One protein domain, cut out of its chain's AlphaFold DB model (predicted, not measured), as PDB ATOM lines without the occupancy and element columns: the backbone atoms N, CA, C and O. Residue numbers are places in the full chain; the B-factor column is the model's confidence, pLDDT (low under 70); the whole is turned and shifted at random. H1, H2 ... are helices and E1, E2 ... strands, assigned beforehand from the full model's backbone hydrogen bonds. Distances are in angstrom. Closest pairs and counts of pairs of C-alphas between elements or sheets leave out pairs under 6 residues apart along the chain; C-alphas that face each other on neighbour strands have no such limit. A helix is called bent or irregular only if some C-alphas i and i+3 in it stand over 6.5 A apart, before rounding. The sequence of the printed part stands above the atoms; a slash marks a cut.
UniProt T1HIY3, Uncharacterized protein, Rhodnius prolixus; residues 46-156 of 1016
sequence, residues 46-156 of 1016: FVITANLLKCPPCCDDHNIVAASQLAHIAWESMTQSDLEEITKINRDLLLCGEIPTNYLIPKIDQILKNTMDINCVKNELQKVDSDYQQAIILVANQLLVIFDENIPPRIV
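What this domain is: This is residues 46 to 156 of the 1016 residues of an uncharacterized protein of Rhodnius prolixus (UniProt T1HIY3). One helix, H6, runs through the core of a rounded domain, and H2, H3, H4 and H5 pack round it, each crossing or meeting it steeply or nearly at right angles. The short helix H1 also packs on H6, and a tiny two-strand ribbon, E1 with E2, lies at the periphery, near the ends of H3 and H4. The printed part has 111 residues with six named helices and two named strands, in the order E1 H1 H2 H3 E2 H4 H5 H6; the sheet's order is E1 - E2, antiparallel, and the class is mostly helix. The whole is compact, with a radius of gyration of the C-alphas of 12.5 A and spans of 32 by 31 by 27 A.

Where its parts are: E1, residues 47 to 49, begins with C-alpha 47 at (178.717, 11.334, -227.711) and is 6.5 A long. H1 is residues 50 to 54, 5.9 A. H2, residues 61 to 77, is 24.6 A long, and H3, residues 80 to 96, is 24.2 A long. E2, residues 98 to 100, is 7.0 A long. H4, residues 101 to 115, is 21.1 A long; it is neither bent nor irregular, but only just: C-alphas 103 and 106 are 6.0 A apart. H5 is residues 118 to 128, 15.8 A. H6, residues 132 to 149, is 25.8 A long and ends with C-alpha 149 at (194.606, -6.863, -230.841).

How they stand to each other: H6 is the hub, touching five helices. H1 touches it at the C-alphas of Leu 53 and Asn 141, the closest pair, 4.5 A. H2 touches it at a steep tilt of 64 degrees, the same way, closest at the C-alphas of Ala 67 and Val 139, 4.8 A. H3, H4 and H5 touch it about perpendicular, at 87, 74 and 88 degrees; their closest C-alphas are Asn 90 and Leu 144, 6.9 A, Ile 108 and Ala 140, 6.4 A, and Val 128 and Ala 135, 5.2 A. H2 touches H5 at a shallow tilt of 29 degrees, opposite ways, with C-alphas 63 and 128 closest at 4.7 A. H3 and H4 only just touch, with 3 pairs of C-alphas within 8 A. H3 and H5 are apart. E1 and E2 are antiparallel at 156 degrees, with N 48 and O 99 at 2.8 A and N 99 and O 48 at 2.8 A, within hydrogen-bond range. Every O i to N i+4 pair is within hydrogen-bond range in H1, H3 and H6; H2 has 12 of 13, H4 10 of 11 and H5 4 of 7.

The domain as a whole: The two C-alphas farthest apart, those of Leu 95 and Asn 119, are 34.6 A apart. The printed part has no cut and no long link. The mean pLDDT of the printed part is 91.9; residue 57 and residues 152 to 156 are under 70.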
ATOM      1  N   PHE A  46     174.744  12.605-228.628       83.19
ATOM      2  CA  PHE A  46     175.793  13.058-229.548       83.19
ATOM      3  C   PHE A  46     177.211  12.635-229.165       83.19
ATOM      4  O   PHE A  46     178.133  12.973-229.911       83.19
ATOM      5  N   VAL A  47     177.405  11.872-228.087       92.12
ATOM      6  CA  VAL A  47     178.717  11.334-227.711       92.12
ATOM      7  C   VAL A  47     178.614   9.845-227.381       92.12
ATOM      8  O   VAL A  47     177.696   9.404-226.700       92.12
ATOM      9  N   ILE A  48     179.569   9.062-227.879       92.06
ATOM     10  CA  ILE A  48     179.699   7.630-227.620       92.06
ATOM     11  C   ILE A  48     180.894   7.424-226.692       92.06
ATOM     12  O   ILE A  48     182.023   7.781-227.032       92.06
ATOM     13  N   THR A  49     180.665   6.827-225.525       92.06
ATOM     14  CA  THR A  49     181.737   6.534-224.566       92.06
ATOM     15  C   THR A  49     182.646   5.409-225.069       92.06
ATOM     16  O   THR A  49     182.217   4.494-225.778       92.06
ATOM     17  N   ALA A  50     183.914   5.425-224.656       90.31
ATOM     18  CA  ALA A  50     184.867   4.361-224.968       90.31
ATOM     19  C   ALA A  50     184.415   2.996-224.424       90.31
ATOM     20  O   ALA A  50     184.740   1.974-225.023       90.31
ATOM     21  N   ASN A  51     183.604   2.972-223.361       87.31
ATOM     22  CA  ASN A  51     182.997   1.747-222.845       87.31
ATOM     23  C   ASN A  51     182.078   1.087-223.891       87.31
ATOM     24  O   ASN A  51     182.194  -0.116-224.104       87.31
ATOM     25  N   LEU A  52     181.245   1.849-224.614       87.19
ATOM     26  CA  LEU A  52     180.364   1.294-225.658       87.19
ATOM     27  C   LEU A  52     181.135   0.804-226.905       87.19
ATOM     28  O   LEU A  52     180.652  -0.056-227.641       87.19
ATOM     29  N   LEU A  53     182.345   1.328-227.136       87.88
ATOM     30  CA  LEU A  53     183.194   1.002-228.293       87.88
ATOM     31  C   LEU A  53     184.346   0.025-228.005       87.88
ATOM     32  O   LEU A  53     185.017  -0.389-228.948       87.88
ATOM     33  N   LYS A  54     184.600  -0.324-226.737       81.62
ATOM     34  CA  LYS A  54     185.646  -1.283-226.328       81.62
ATOM     35  C   LYS A  54     185.147  -2.420-225.432       81.62
ATOM     36  O   LYS A  54     185.863  -3.405-225.270       81.62
ATOM     37  N   CYS A  55     183.945  -2.331-224.863       77.81
ATOM     38  CA  CYS A  55     183.278  -3.512-224.321       77.81
ATOM     39  C   CYS A  55     182.790  -4.378-225.494       77.81
ATOM     40  O   CYS A  55     182.174  -3.824-226.409       77.81
ATOM     41  N   PRO A  56     182.993  -5.709-225.486       71.44
ATOM     42  CA  PRO A  56     182.233  -6.602-226.356       71.44
ATOM     43  C   PRO A  56     180.737  -6.285-226.205       71.44
ATOM     44  O   PRO A  56     180.287  -6.125-225.063       71.44
ATOM     45  N   PRO A  57     179.964  -6.130-227.295       69.25
ATOM     46  CA  PRO A  57     178.570  -5.727-227.168       69.25
ATOM     47  C   PRO A  57     177.784  -6.735-226.325       69.25
ATOM     48  O   PRO A  57     177.870  -7.932-226.558       69.25
ATOM     49  N   CYS A  58     176.955  -6.264-225.395       70.00
ATOM     50  CA  CYS A  58     175.968  -7.098-224.694       70.00
ATOM     51  C   CYS A  58     174.693  -7.323-225.539       70.00
ATOM     52  O   CYS A  58     173.591  -7.439-225.007       70.00
ATOM     53  N   CYS A  59     174.841  -7.262-226.864       70.38
ATOM     54  CA  CYS A  59     173.772  -7.401-227.850       70.38
ATOM     55  C   CYS A  59     173.590  -8.880-228.229       70.38
ATOM     56  O   CYS A  59     174.341  -9.734-227.770       70.38
ATOM     57  N   ASP A  60     172.611  -9.171-229.087       85.44
ATOM     58  CA  ASP A  60     172.434 -10.499-229.684       85.44
ATOM     59  C   ASP A  60     173.742 -10.977-230.351       85.44
ATOM     60  O   ASP A  60     174.329 -10.243-231.156       85.44
ATOM     61  N   ASP A  61     174.186 -12.199-230.036       91.12
ATOM     62  CA  ASP A  61     175.378 -12.828-230.626       91.12
ATOM     63  C   ASP A  61     175.336 -12.787-232.164       91.12
ATOM     64  O   ASP A  61     176.368 -12.612-232.817       91.12
ATOM     65  N   HIS A  62     174.141 -12.872-232.764       93.19
ATOM     66  CA  HIS A  62     173.955 -12.766-234.209       93.19
ATOM     67  C   HIS A  62     174.413 -11.408-234.762       93.19
ATOM     68  O   HIS A  62     175.149 -11.359-235.753       93.19
ATOM     69  N   ASN A  63     174.045 -10.311-234.091       94.56
ATOM     70  CA  ASN A  63     174.428  -8.952-234.478       94.56
ATOM     71  C   ASN A  63     175.947  -8.756-234.326       94.56
ATOM     72  O   ASN A  63     176.574  -8.086-235.148       94.56
ATOM     73  N   ILE A  64     176.564  -9.378-233.311       93.81
ATOM     74  CA  ILE A  64     178.018  -9.333-233.079       93.81
ATOM     75  C   ILE A  64     178.770 -10.095-234.177       93.81
ATOM     76  O   ILE A  64     179.732  -9.565-234.737       93.81
ATOM     77  N   VAL A  65     178.324 -11.304-234.537       94.81
ATOM     78  CA  VAL A  65     178.930 -12.097-235.622       94.81
ATOM     79  C   VAL A  65     178.793 -11.376-236.967       94.81
ATOM     80  O   VAL A  65     179.777 -11.276-237.706       94.81
ATOM     81  N   ALA A  66     177.624 -10.798-237.264       95.94
ATOM     82  CA  ALA A  66     177.416  -9.994-238.470       95.94
ATOM     83  C   ALA A  66     178.318  -8.742-238.493       95.94
ATOM     84  O   ALA A  66     178.953  -8.456-239.513       95.94
ATOM     85  N   ALA A  67     178.439  -8.024-237.367       96.62
ATOM     86  CA  ALA A  67     179.352  -6.885-237.236       96.62
ATOM     87  C   ALA A  67     180.814  -7.298-237.450       96.62
ATOM     88  O   ALA A  67     181.549  -6.603-238.150       96.62
ATOM     89  N   SER A  68     181.229  -8.434-236.882       95.69
ATOM     90  CA  SER A  68     182.585  -8.978-237.003       95.69
ATOM     91  C   SER A  68     182.918  -9.364-238.445       95.69
ATOM     92  O   SER A  68     184.030  -9.105-238.902       95.69
ATOM     93  N   GLN A  69     181.974  -9.956-239.182       95.75
ATOM     94  CA  GLN A  69     182.149 -10.281-240.603       95.75
ATOM     95  C   GLN A  69     182.304  -9.019-241.457       95.75
ATOM     96  O   GLN A  69     183.253  -8.911-242.235       95.75
ATOM     97  N   LEU A  70     181.412  -8.042-241.276       96.56
ATOM     98  CA  LEU A  70     181.461  -6.769-241.995       96.56
ATOM     99  C   LEU A  70     182.753  -5.991-241.676       96.56
ATOM    100  O   LEU A  70     183.398  -5.469-242.586       96.56
ATOM    101  N   ALA A  71     183.182  -5.990-240.410       97.12
ATOM    102  CA  ALA A  71     184.448  -5.410-239.970       97.12
ATOM    103  C   ALA A  71     185.676  -6.120-240.573       97.12
ATOM    104  O   ALA A  71     186.605  -5.440-241.002       97.12
ATOM    105  N   HIS A  72     185.685  -7.456-240.660       95.94
ATOM    106  CA  HIS A  72     186.799  -8.218-241.243       95.94
ATOM    107  C   HIS A  72     186.978  -7.919-242.737       95.94
ATOM    108  O   HIS A  72     188.079  -7.575-243.166       95.94
ATOM    109  N   ILE A  73     185.894  -7.979-243.523       95.94
ATOM    110  CA  ILE A  73     185.952  -7.728-244.974       95.94
ATOM    111  C   ILE A  73     186.364  -6.272-245.253       95.94
ATOM    112  O   ILE A  73     187.147  -6.009-246.170       95.94
ATOM    113  N   ALA A  74     185.879  -5.324-244.443       96.94
ATOM    114  CA  ALA A  74     186.327  -3.938-244.507       96.94
ATOM    115  C   ALA A  74     187.830  -3.826-244.199       96.94
ATOM    116  O   ALA A  74     188.579  -3.269-244.994       96.94
ATOM    117  N   TRP A  75     188.294  -4.407-243.090       97.19
ATOM    118  CA  TRP A  75     189.697  -4.372-242.660       97.19
ATOM    119  C   TRP A  75     190.674  -4.930-243.703       97.19
ATOM    120  O   TRP A  75     191.699  -4.305-243.972       97.19
ATOM    121  N   GLU A  76     190.343  -6.050-244.352       96.25
ATOM    122  CA  GLU A  76     191.161  -6.641-245.427       96.25
ATOM    123  C   GLU A  76     191.294  -5.756-246.678       96.25
ATOM    124  O   GLU A  76     192.202  -5.962-247.486       96.25
ATOM    125  N   SER A  77     190.409  -4.770-246.844       96.19
ATOM    126  CA  SER A  77     190.359  -3.873-248.004       96.19
ATOM    127  C   SER A  77     190.597  -2.393-247.669       96.19
ATOM    128  O   SER A  77     190.553  -1.551-248.569       96.19
ATOM    129  N   MET A  78     190.912  -2.057-246.410       97.00
ATOM    130  CA  MET A  78     191.232  -0.687-245.994       97.00
ATOM    131  C   MET A  78     192.493  -0.148-246.672       97.00
ATOM    132  O   MET A  78     193.517  -0.827-246.786       97.00
ATOM    133  N   THR A  79     192.461   1.129-247.050       97.25
ATOM    134  CA  THR A  79     193.671   1.846-247.452       97.25
ATOM    135  C   THR A  79     194.456   2.321-246.228       97.25
ATOM    136  O   THR A  79     193.932   2.437-245.119       97.25
ATOM    137  N   GLN A  80     195.715   2.709-246.440       96.00
ATOM    138  CA  GLN A  80     196.529   3.375-245.417       96.00
ATOM    139  C   GLN A  80     195.838   4.626-244.825       96.00
ATOM    140  O   GLN A  80     196.031   4.923-243.650       96.00
ATOM    141  N   SER A  81     195.003   5.330-245.603       97.31
ATOM    142  CA  SER A  81     194.257   6.498-245.115       97.31
ATOM    143  C   SER A  81     193.101   6.115-244.189       97.31
ATOM    144  O   SER A  81     192.801   6.864-243.261       97.31
ATOM    145  N   ASP A  82     192.459   4.969-244.421       97.38
ATOM    146  CA  ASP A  82     191.379   4.464-243.567       97.38
ATOM    147  C   ASP A  82     191.955   3.971-242.231       97.38
ATOM    148  O   ASP A  82     191.453   4.320-241.164       97.38
ATOM    149  N   LEU A  83     193.091   3.261-242.279       96.81
ATOM    150  CA  LEU A  83     193.843   2.841-241.091       96.81
ATOM    151  C   LEU A  83     194.334   4.032-240.249       96.81
ATOM    152  O   LEU A  83     194.349   3.950-239.020       96.81
ATOM    153  N   GLU A  84     194.711   5.150-240.874       97.06
ATOM    154  CA  GLU A  84     195.077   6.386-240.164       97.06
ATOM    155  C   GLU A  84     193.870   7.059-239.484       97.06
ATOM    156  O   GLU A  84     194.014   7.574-238.372       97.06
ATOM    157  N   GLU A  85     192.670   6.984-240.066       97.69
ATOM    158  CA  GLU A  85     191.432   7.455-239.424       97.69
ATOM    159  C   GLU A  85     190.979   6.527-238.280       97.69
ATOM    160  O   GLU A  85     190.615   7.033-237.219       97.69
ATOM    161  N   ILE A  86     191.092   5.195-238.409       97.38
ATOM    162  CA  ILE A  86     190.873   4.260-237.282       97.38
ATOM    163  C   ILE A  86     191.895   4.513-236.159       97.38
ATOM    164  O   ILE A  86     191.518   4.607-234.990       97.38
ATOM    165  N   THR A  87     193.174   4.718-236.504       97.00
ATOM    166  CA  THR A  87     194.228   5.095-235.541       97.00
ATOM    167  C   THR A  87     193.859   6.377-234.796       97.00
ATOM    168  O   THR A  87     194.074   6.482-233.586       97.00
ATOM    169  N   LYS A  88     193.299   7.363-235.508       97.06
ATOM    170  CA  LYS A  88     192.852   8.627-234.928       97.06
ATOM    171  C   LYS A  88     191.635   8.436-234.017       97.06
ATOM    172  O   LYS A  88     191.689   8.893-232.883       97.06
ATOM    173  N   ILE A  89     190.601   7.717-234.457       96.75
ATOM    174  CA  ILE A  89     189.413   7.386-233.646       96.75
ATOM    175  C   ILE A  89     189.826   6.707-232.337       96.75
ATOM    176  O   ILE A  89     189.417   7.139-231.260       96.75
ATOM    177  N   ASN A  90     190.693   5.695-232.409       96.44
ATOM    178  CA  ASN A  90     191.198   4.995-231.231       96.44
ATOM    179  C   ASN A  90     191.991   5.929-230.299       96.44
ATOM    180  O   ASN A  90     191.824   5.904-229.082       96.44
ATOM    181  N   ARG A  91     192.830   6.801-230.866       96.56
ATOM    182  CA  ARG A  91     193.583   7.800-230.101       96.56
ATOM    183  C   ARG A  91     192.678   8.826-229.419       96.56
ATOM    184  O   ARG A  91     192.959   9.180-228.278       96.56
ATOM    185  N   ASP A  92     191.650   9.313-230.101       95.50
ATOM    186  CA  ASP A  92     190.730  10.314-229.563       95.50
ATOM    187  C   ASP A  92     189.901   9.687-228.418       95.50
ATOM    188  O   ASP A  92     189.835  10.261-227.331       95.50
ATOM    189  N   LEU A  93     189.443   8.436-228.577       94.88
ATOM    190  CA  LEU A  93     188.840   7.629-227.502       94.88
ATOM    191  C   LEU A  93     189.776   7.423-226.298       94.88
ATOM    192  O   LEU A  93     189.340   7.541-225.156       94.88
ATOM    193  N   LEU A  94     191.063   7.141-226.529       93.62
ATOM    194  CA  LEU A  94     192.067   6.961-225.468       93.62
ATOM    195  C   LEU A  94     192.486   8.271-224.773       93.62
ATOM    196  O   LEU A  94     193.125   8.215-223.721       93.62
ATOM    197  N   LEU A  95     192.180   9.437-225.353       95.12
ATOM    198  CA  LEU A  95     192.502  10.752-224.786       95.12
ATOM    199  C   LEU A  95     191.312  11.409-224.082       95.12
ATOM    200  O   LEU A  95     191.521  12.088-223.080       95.12
ATOM    201  N   CYS A  96     190.099  11.221-224.604       94.81
ATOM    202  CA  CYS A  96     188.880  11.842-224.083       94.81
ATOM    203  C   CYS A  96     188.014  10.879-223.256       94.81
ATOM    204  O   CYS A  96     187.199  11.336-222.467       94.81
ATOM    205  N   GLY A  97     188.162   9.559-223.430       94.50
ATOM    206  CA  GLY A  97     187.243   8.554-222.873       94.50
ATOM    207  C   GLY A  97     185.919   8.430-223.641       94.50
ATOM    208  O   GLY A  97     185.090   7.584-223.314       94.50
ATOM    209  N   GLU A  98     185.729   9.243-224.680       95.12
ATOM    210  CA  GLU A  98     184.489   9.405-225.435       95.12
ATOM    211  C   GLU A  98     184.779   9.968-226.840       95.12
ATOM    212  O   GLU A  98     185.850  10.534-227.078       95.12
ATOM    213  N   ILE A  99     183.850   9.809-227.788       96.06
ATOM    214  CA  ILE A  99     183.960  10.367-229.142       96.06
ATOM    215  C   ILE A  99     182.595  10.848-229.662       96.06
ATOM    216  O   ILE A  99     181.602  10.135-229.510       96.06
ATOM    217  N   PRO A 100     182.494  12.024-230.312       95.12
ATOM    218  CA  PRO A 100     181.217  12.500-230.834       95.12
ATOM    219  C   PRO A 100     180.600  11.571-231.895       95.12
ATOM    220  O   PRO A 100     181.245  11.223-232.890       95.12
ATOM    221  N   THR A 101     179.320  11.231-231.735       94.00
ATOM    222  CA  THR A 101     178.506  10.419-232.660       94.00
ATOM    223  C   THR A 101     178.530  10.990-234.079       94.00
ATOM    224  O   THR A 101     178.667  10.259-235.061       94.00
ATOM    225  N   ASN A 102     178.465  12.322-234.189       94.25
ATOM    226  CA  ASN A 102     178.509  13.062-235.453       94.25
ATOM    227  C   ASN A 102     179.894  13.061-236.136       94.25
ATOM    228  O   ASN A 102     179.985  13.436-237.303       94.25
ATOM    229  N   TYR A 103     180.948  12.629-235.439       95.38
ATOM    230  CA  TYR A 103     182.285  12.422-235.990       95.38
ATOM    231  C   TYR A 103     182.526  10.943-236.320       95.38
ATOM    232  O   TYR A 103     182.959  10.628-237.428       95.38
ATOM    233  N   LEU A 104     182.206  10.034-235.390       96.38
ATOM    234  CA  LEU A 104     182.439   8.599-235.561       96.38
ATOM    235  C   LEU A 104     181.615   8.011-236.711       96.38
ATOM    236  O   LEU A 104     182.183   7.376-237.598       96.38
ATOM    237  N   ILE A 105     180.290   8.212-236.704       96.44
ATOM    238  CA  ILE A 105     179.397   7.520-237.644       96.44
ATOM    239  C   ILE A 105     179.746   7.860-239.104       96.44
ATOM    240  O   ILE A 105     179.936   6.921-239.877       96.44
ATOM    241  N   PRO A 106     179.935   9.138-239.505       97.06
ATOM    242  CA  PRO A 106     180.343   9.459-240.874       97.06
ATOM    243  C   PRO A 106     181.733   8.935-241.251       97.06
ATOM    244  O   PRO A 106     181.963   8.648-242.422       97.06
ATOM    245  N   LYS A 107     182.661   8.796-240.292       97.62
ATOM    246  CA  LYS A 107     184.003   8.253-240.559       97.62
ATOM    247  C   LYS A 107     183.970   6.756-240.829       97.62
ATOM    248  O   LYS A 107     184.534   6.318-241.826       97.62
ATOM    249  N   ILE A 108     183.280   5.987-239.993       97.75
ATOM    250  CA  ILE A 108     183.156   4.535-240.171       97.75
ATOM    251  C   ILE A 108     182.318   4.221-241.421       97.75
ATOM    252  O   ILE A 108     182.711   3.377-242.217       97.75
ATOM    253  N   ASP A 109     181.238   4.969-241.670       97.25
ATOM    254  CA  ASP A 109     180.460   4.896-242.914       97.25
ATOM    255  C   ASP A 109     181.303   5.201-244.168       97.25
ATOM    256  O   ASP A 109     181.226   4.481-245.165       97.25
ATOM    257  N   GLN A 110     182.147   6.240-244.122       97.19
ATOM    258  CA  GLN A 110     183.070   6.557-245.214       97.19
ATOM    259  C   GLN A 110     184.062   5.413-245.460       97.19
ATOM    260  O   GLN A 110     184.261   5.035-246.611       97.19
ATOM    261  N   ILE A 111     184.648   4.844-244.403       97.50
ATOM    262  CA  ILE A 111     185.575   3.709-244.506       97.50
ATOM    263  C   ILE A 111     184.865   2.500-245.130       97.50
ATOM    264  O   ILE A 111     185.356   1.951-246.114       97.50
ATOM    265  N   LEU A 112     183.663   2.145-244.658       97.44
ATOM    266  CA  LEU A 112     182.873   1.054-245.239       97.44
ATOM    267  C   LEU A 112     182.599   1.279-246.739       97.44
ATOM    268  O   LEU A 112     182.781   0.364-247.544       97.44
ATOM    269  N   LYS A 113     182.256   2.508-247.139       96.50
ATOM    270  CA  LYS A 113     182.038   2.906-248.547       96.50
ATOM    271  C   LYS A 113     183.315   3.022-249.391       96.50
ATOM    272  O   LYS A 113     183.211   3.026-250.615       96.50
ATOM    273  N   ASN A 114     184.493   3.111-248.772       96.00
ATOM    274  CA  ASN A 114     185.780   2.974-249.461       96.00
ATOM    275  C   ASN A 114     186.109   1.488-249.705       96.00
ATOM    276  O   ASN A 114     186.648   1.144-250.754       96.00
ATOM    277  N   THR A 115     185.761   0.616-248.750       94.75
ATOM    278  CA  THR A 115     186.061  -0.830-248.774       94.75
ATOM    279  C   THR A 115     185.086  -1.676-249.603       94.75
ATOM    280  O   THR A 115     185.452  -2.737-250.104       94.75
ATOM    281  N   MET A 116     183.838  -1.228-249.770       94.31
ATOM    282  CA  MET A 116     182.745  -1.995-250.383       94.31
ATOM    283  C   MET A 116     181.899  -1.146-251.341       94.31
ATOM    284  O   MET A 116     181.869   0.078-251.241       94.31
ATOM    285  N   ASP A 117     181.123  -1.793-252.223       92.19
ATOM    286  CA  ASP A 117     180.078  -1.085-252.975       92.19
ATOM    287  C   ASP A 117     179.058  -0.447-252.017       92.19
ATOM    288  O   ASP A 117     178.546  -1.086-251.098       92.19
ATOM    289  N   ILE A 118     178.712   0.810-252.290       87.62
ATOM    290  CA  ILE A 118     177.831   1.659-251.480       87.62
ATOM    291  C   ILE A 118     176.450   1.009-251.282       87.62
ATOM    292  O   ILE A 118     175.840   1.156-250.220       87.62
ATOM    293  N   ASN A 119     175.960   0.264-252.281       88.50
ATOM    294  CA  ASN A 119     174.688  -0.461-252.188       88.50
ATOM    295  C   ASN A 119     174.798  -1.715-251.308       88.50
ATOM    296  O   ASN A 119     173.820  -2.096-250.666       88.50
ATOM    297  N   CYS A 120     175.980  -2.336-251.259       91.69
ATOM    298  CA  CYS A 120     176.270  -3.470-250.388       91.69
ATOM    299  C   CYS A 120     176.310  -3.018-248.922       91.69
ATOM    300  O   CYS A 120     175.547  -3.543-248.117       91.69
ATOM    301  N   VAL A 121     177.086  -1.969-248.602       93.88
ATOM    302  CA  VAL A 121     177.260  -1.433-247.232       93.88
ATOM    303  C   VAL A 121     175.930  -1.272-246.495       93.88
ATOM    304  O   VAL A 121     175.791  -1.735-245.367       93.88
ATOM    305  N   LYS A 122     174.923  -0.661-247.134       94.50
ATOM    306  CA  LYS A 122     173.612  -0.459-246.500       94.50
ATOM    307  C   LYS A 122     172.879  -1.778-246.216       94.50
ATOM    308  O   LYS A 122     172.244  -1.897-245.171       94.50
ATOM    309  N   ASN A 123     172.945  -2.737-247.136       95.12
ATOM    310  CA  ASN A 123     172.265  -4.025-246.995       95.12
ATOM    311  C   ASN A 123     172.954  -4.915-245.952       95.12
ATOM    312  O   ASN A 123     172.267  -5.619-245.221       95.12
ATOM    313  N   GLU A 124     174.286  -4.869-245.864       96.44
ATOM    314  CA  GLU A 124     175.056  -5.600-244.852       96.44
ATOM    315  C   GLU A 124     174.875  -4.984-243.459       96.44
ATOM    316  O   GLU A 124     174.565  -5.712-242.521       96.44
ATOM    317  N   LEU A 125     174.929  -3.651-243.320       97.12
ATOM    318  CA  LEU A 125     174.607  -2.972-242.054       97.12
ATOM    319  C   LEU A 125     173.190  -3.309-241.559       97.12
ATOM    320  O   LEU A 125     173.008  -3.506-240.365       97.12
ATOM    321  N   GLN A 126     172.212  -3.461-242.462       96.44
ATOM    322  CA  GLN A 126     170.846  -3.866-242.101       96.44
ATOM    323  C   GLN A 126     170.739  -5.325-241.593       96.44
ATOM    324  O   GLN A 126     169.720  -5.689-241.006       96.44
ATOM    325  N   LYS A 127     171.765  -6.168-241.795       96.69
ATOM    326  CA  LYS A 127     171.879  -7.482-241.130       96.69
ATOM    327  C   LYS A 127     172.523  -7.379-239.746       96.69
ATOM    328  O   LYS A 127     172.270  -8.238-238.914       96.69
ATOM    329  N   VAL A 128     173.365  -6.365-239.524       96.81
ATOM    330  CA  VAL A 128     174.026  -6.118-238.234       96.81
ATOM    331  C   VAL A 128     173.045  -5.535-237.224       96.81
ATOM    332  O   VAL A 128     172.995  -6.004-236.096       96.81
ATOM    333  N   ASP A 129     172.264  -4.528-237.617       96.44
ATOM    334  CA  ASP A 129     171.130  -4.042-236.831       96.44
ATOM    335  C   ASP A 129     170.071  -3.391-237.737       96.44
ATOM    336  O   ASP A 129     170.343  -2.921-238.844       96.44
ATOM    337  N   SER A 130     168.841  -3.332-237.238       95.75
ATOM    338  CA  SER A 130     167.756  -2.540-237.813       95.75
ATOM    339  C   SER A 130     167.994  -1.026-237.721       95.75
ATOM    340  O   SER A 130     167.561  -0.294-238.617       95.75
ATOM    341  N   ASP A 131     168.696  -0.550-236.683       95.94
ATOM    342  CA  ASP A 131     169.157   0.837-236.589       95.94
ATOM    343  C   ASP A 131     170.547   0.981-237.224       95.94
ATOM    344  O   ASP A 131     171.552   0.457-236.746       95.94
ATOM    345  N   TYR A 132     170.607   1.767-238.297       95.12
ATOM    346  CA  TYR A 132     171.831   2.111-239.019       95.12
ATOM    347  C   TYR A 132     172.922   2.738-238.131       95.12
ATOM    348  O   TYR A 132     174.107   2.519-238.385       95.12
ATOM    349  N   GLN A 133     172.555   3.507-237.098       94.94
ATOM    350  CA  GLN A 133     173.533   4.066-236.161       94.94
ATOM    351  C   GLN A 133     174.117   2.972-235.269       94.94
ATOM    352  O   GLN A 133     175.339   2.874-235.161       94.94
ATOM    353  N   GLN A 134     173.269   2.108-234.705       95.19
ATOM    354  CA  GLN A 134     173.712   0.992-233.869       95.19
ATOM    355  C   GLN A 134     174.561  -0.005-234.666       95.19
ATOM    356  O   GLN A 134     175.636  -0.387-234.210       95.19
ATOM    357  N   ALA A 135     174.155  -0.343-235.894       96.62
ATOM    358  CA  ALA A 135     174.931  -1.180-236.808       96.62
ATOM    359  C   ALA A 135     176.348  -0.623-237.048       96.62
ATOM    360  O   ALA A 135     177.330  -1.364-236.984       96.62
ATOM    361  N   ILE A 136     176.477   0.690-237.272       96.81
ATOM    362  CA  ILE A 136     177.783   1.341-237.450       96.81
ATOM    363  C   ILE A 136     178.594   1.353-236.148       96.81
ATOM    364  O   ILE A 136     179.802   1.139-236.209       96.81
ATOM    365  N   ILE A 137     177.972   1.556-234.983       96.19
ATOM    366  CA  ILE A 137     178.658   1.511-233.677       96.19
ATOM    367  C   ILE A 137     179.190   0.098-233.388       96.19
ATOM    368  O   ILE A 137     180.338  -0.043-232.967       96.19
ATOM    369  N   LEU A 138     178.406  -0.944-233.680       96.31
ATOM    370  CA  LEU A 138     178.822  -2.344-233.554       96.31
ATOM    371  C   LEU A 138     180.006  -2.665-234.479       96.31
ATOM    372  O   LEU A 138     181.003  -3.223-234.026       96.31
ATOM    373  N   VAL A 139     179.950  -2.254-235.751       97.12
ATOM    374  CA  VAL A 139     181.067  -2.434-236.697       97.12
ATOM    375  C   VAL A 139     182.294  -1.612-236.287       97.12
ATOM    376  O   VAL A 139     183.411  -2.108-236.387       97.12
ATOM    377  N   ALA A 140     182.119  -0.391-235.771       97.25
ATOM    378  CA  ALA A 140     183.211   0.446-235.268       97.25
ATOM    379  C   ALA A 140     183.926  -0.190-234.066       97.25
ATOM    380  O   ALA A 140     185.153  -0.187-234.011       97.25
ATOM    381  N   ASN A 141     183.160  -0.759-233.131       96.25
ATOM    382  CA  ASN A 141     183.661  -1.524-231.991       96.25
ATOM    383  C   ASN A 141     184.487  -2.729-232.479       96.25
ATOM    384  O   ASN A 141     185.667  -2.837-232.145       96.25
ATOM    385  N   GLN A 142     183.935  -3.550-233.382       96.38
ATOM    386  CA  GLN A 142     184.666  -4.684-233.961       96.38
ATOM    387  C   GLN A 142     185.947  -4.241-234.689       96.38
ATOM    388  O   GLN A 142     187.002  -4.811-234.431       96.38
ATOM    389  N   LEU A 143     185.899  -3.187-235.516       96.81
ATOM    390  CA  LEU A 143     187.072  -2.603-236.189       96.81
ATOM    391  C   LEU A 143     188.164  -2.139-235.210       96.81
ATOM    392  O   LEU A 143     189.353  -2.328-235.477       96.81
ATOM    393  N   LEU A 144     187.779  -1.560-234.070       96.25
ATOM    394  CA  LEU A 144     188.711  -1.164-233.011       96.25
ATOM    395  C   LEU A 144     189.321  -2.373-232.289       96.25
ATOM    396  O   LEU A 144     190.495  -2.308-231.930       96.25
ATOM    397  N   VAL A 145     188.587  -3.482-232.139       94.88
ATOM    398  CA  VAL A 145     189.135  -4.753-231.628       94.88
ATOM    399  C   VAL A 145     190.188  -5.322-232.588       94.88
ATOM    400  O   VAL A 145     191.274  -5.677-232.129       94.88
ATOM    401  N   ILE A 146     189.940  -5.323-233.910       94.44
ATOM    402  CA  ILE A 146     190.951  -5.763-234.901       94.44
ATOM    403  C   ILE A 146     192.232  -4.934-234.772       94.44
ATOM    404  O   ILE A 146     193.340  -5.474-234.777       94.44
ATOM    405  N   PHE A 147     192.067  -3.616-234.636       95.75
ATOM    406  CA  PHE A 147     193.165  -2.665-234.530       95.75
ATOM    407  C   PHE A 147     193.978  -2.832-233.235       95.75
ATOM    408  O   PHE A 147     195.209  -2.846-233.290       95.75
ATOM    409  N   ASP A 148     193.317  -2.959-232.078       93.56
ATOM    410  CA  ASP A 148     193.982  -3.058-230.769       93.56
ATOM    411  C   ASP A 148     194.638  -4.428-230.538       93.56
ATOM    412  O   ASP A 148     195.747  -4.491-229.995       93.56
ATOM    413  N   GLU A 149     194.000  -5.529-230.953       90.62
ATOM    414  CA  GLU A 149     194.606  -6.863-230.841       90.62
ATOM    415  C   GLU A 149     195.644  -7.133-231.941       90.62
ATOM    416  O   GLU A 149     196.551  -7.949-231.744       90.62
ATOM    417  N   ASN A 150     195.535  -6.435-233.079       82.06
ATOM    418  CA  ASN A 150     196.284  -6.689-234.313       82.06
ATOM    419  C   ASN A 150     196.097  -8.139-234.818       82.06
ATOM    420  O   ASN A 150     197.015  -8.768-235.353       82.06
ATOM    421  N   ILE A 151     194.896  -8.678-234.582       72.88
ATOM    422  CA  ILE A 151     194.442 -10.037-234.888       72.88
ATOM    423  C   ILE A 151     193.091  -9.900-235.607       72.88
ATOM    424  O   ILE A 151     192.186  -9.287-235.039       72.88
ATOM    425  N   PRO A 152     192.914 -10.459-236.821       62.16
ATOM    426  CA  PRO A 152     191.606 -10.519-237.465       62.16
ATOM    427  C   PRO A 152     190.595 -11.238-236.557       62.16
ATOM    428  O   PRO A 152     190.906 -12.327-236.054       62.16
ATOM    429  N   PRO A 153     189.408 -10.655-236.309       59.19
ATOM    430  CA  PRO A 153     188.428 -11.230-235.406       59.19
ATOM    431  C   PRO A 153     187.947 -12.528-236.041       59.19
ATOM    432  O   PRO A 153     187.679 -12.584-237.241       59.19
ATOM    433  N   ARG A 154     187.912 -13.605-235.255       57.62
ATOM    434  CA  ARG A 154     187.658 -14.940-235.801       57.62
ATOM    435  C   ARG A 154     186.253 -14.997-236.383       57.62
ATOM    436  O   ARG A 154     185.288 -15.098-235.630       57.62
ATOM    437  N   ILE A 155     186.154 -14.995-237.710       59.12
ATOM    438  CA  ILE A 155     184.922 -15.375-238.388       59.12
ATOM    439  C   ILE A 155     184.642 -16.825-237.986       59.12
ATOM    440  O   ILE A 155     185.405 -17.730-238.324       59.12
ATOM    441  N   VAL A 156     183.571 -17.043-237.225       59.00
ATOM    442  CA  VAL A 156     183.128 -18.389-236.853       59.00
ATOM    443  C   VAL A 156     182.291 -18.938-238.005       59.00
ATOM    444  O   VAL A 156     181.063 -18.941-237.972       59.00
TER     445      VAL A 156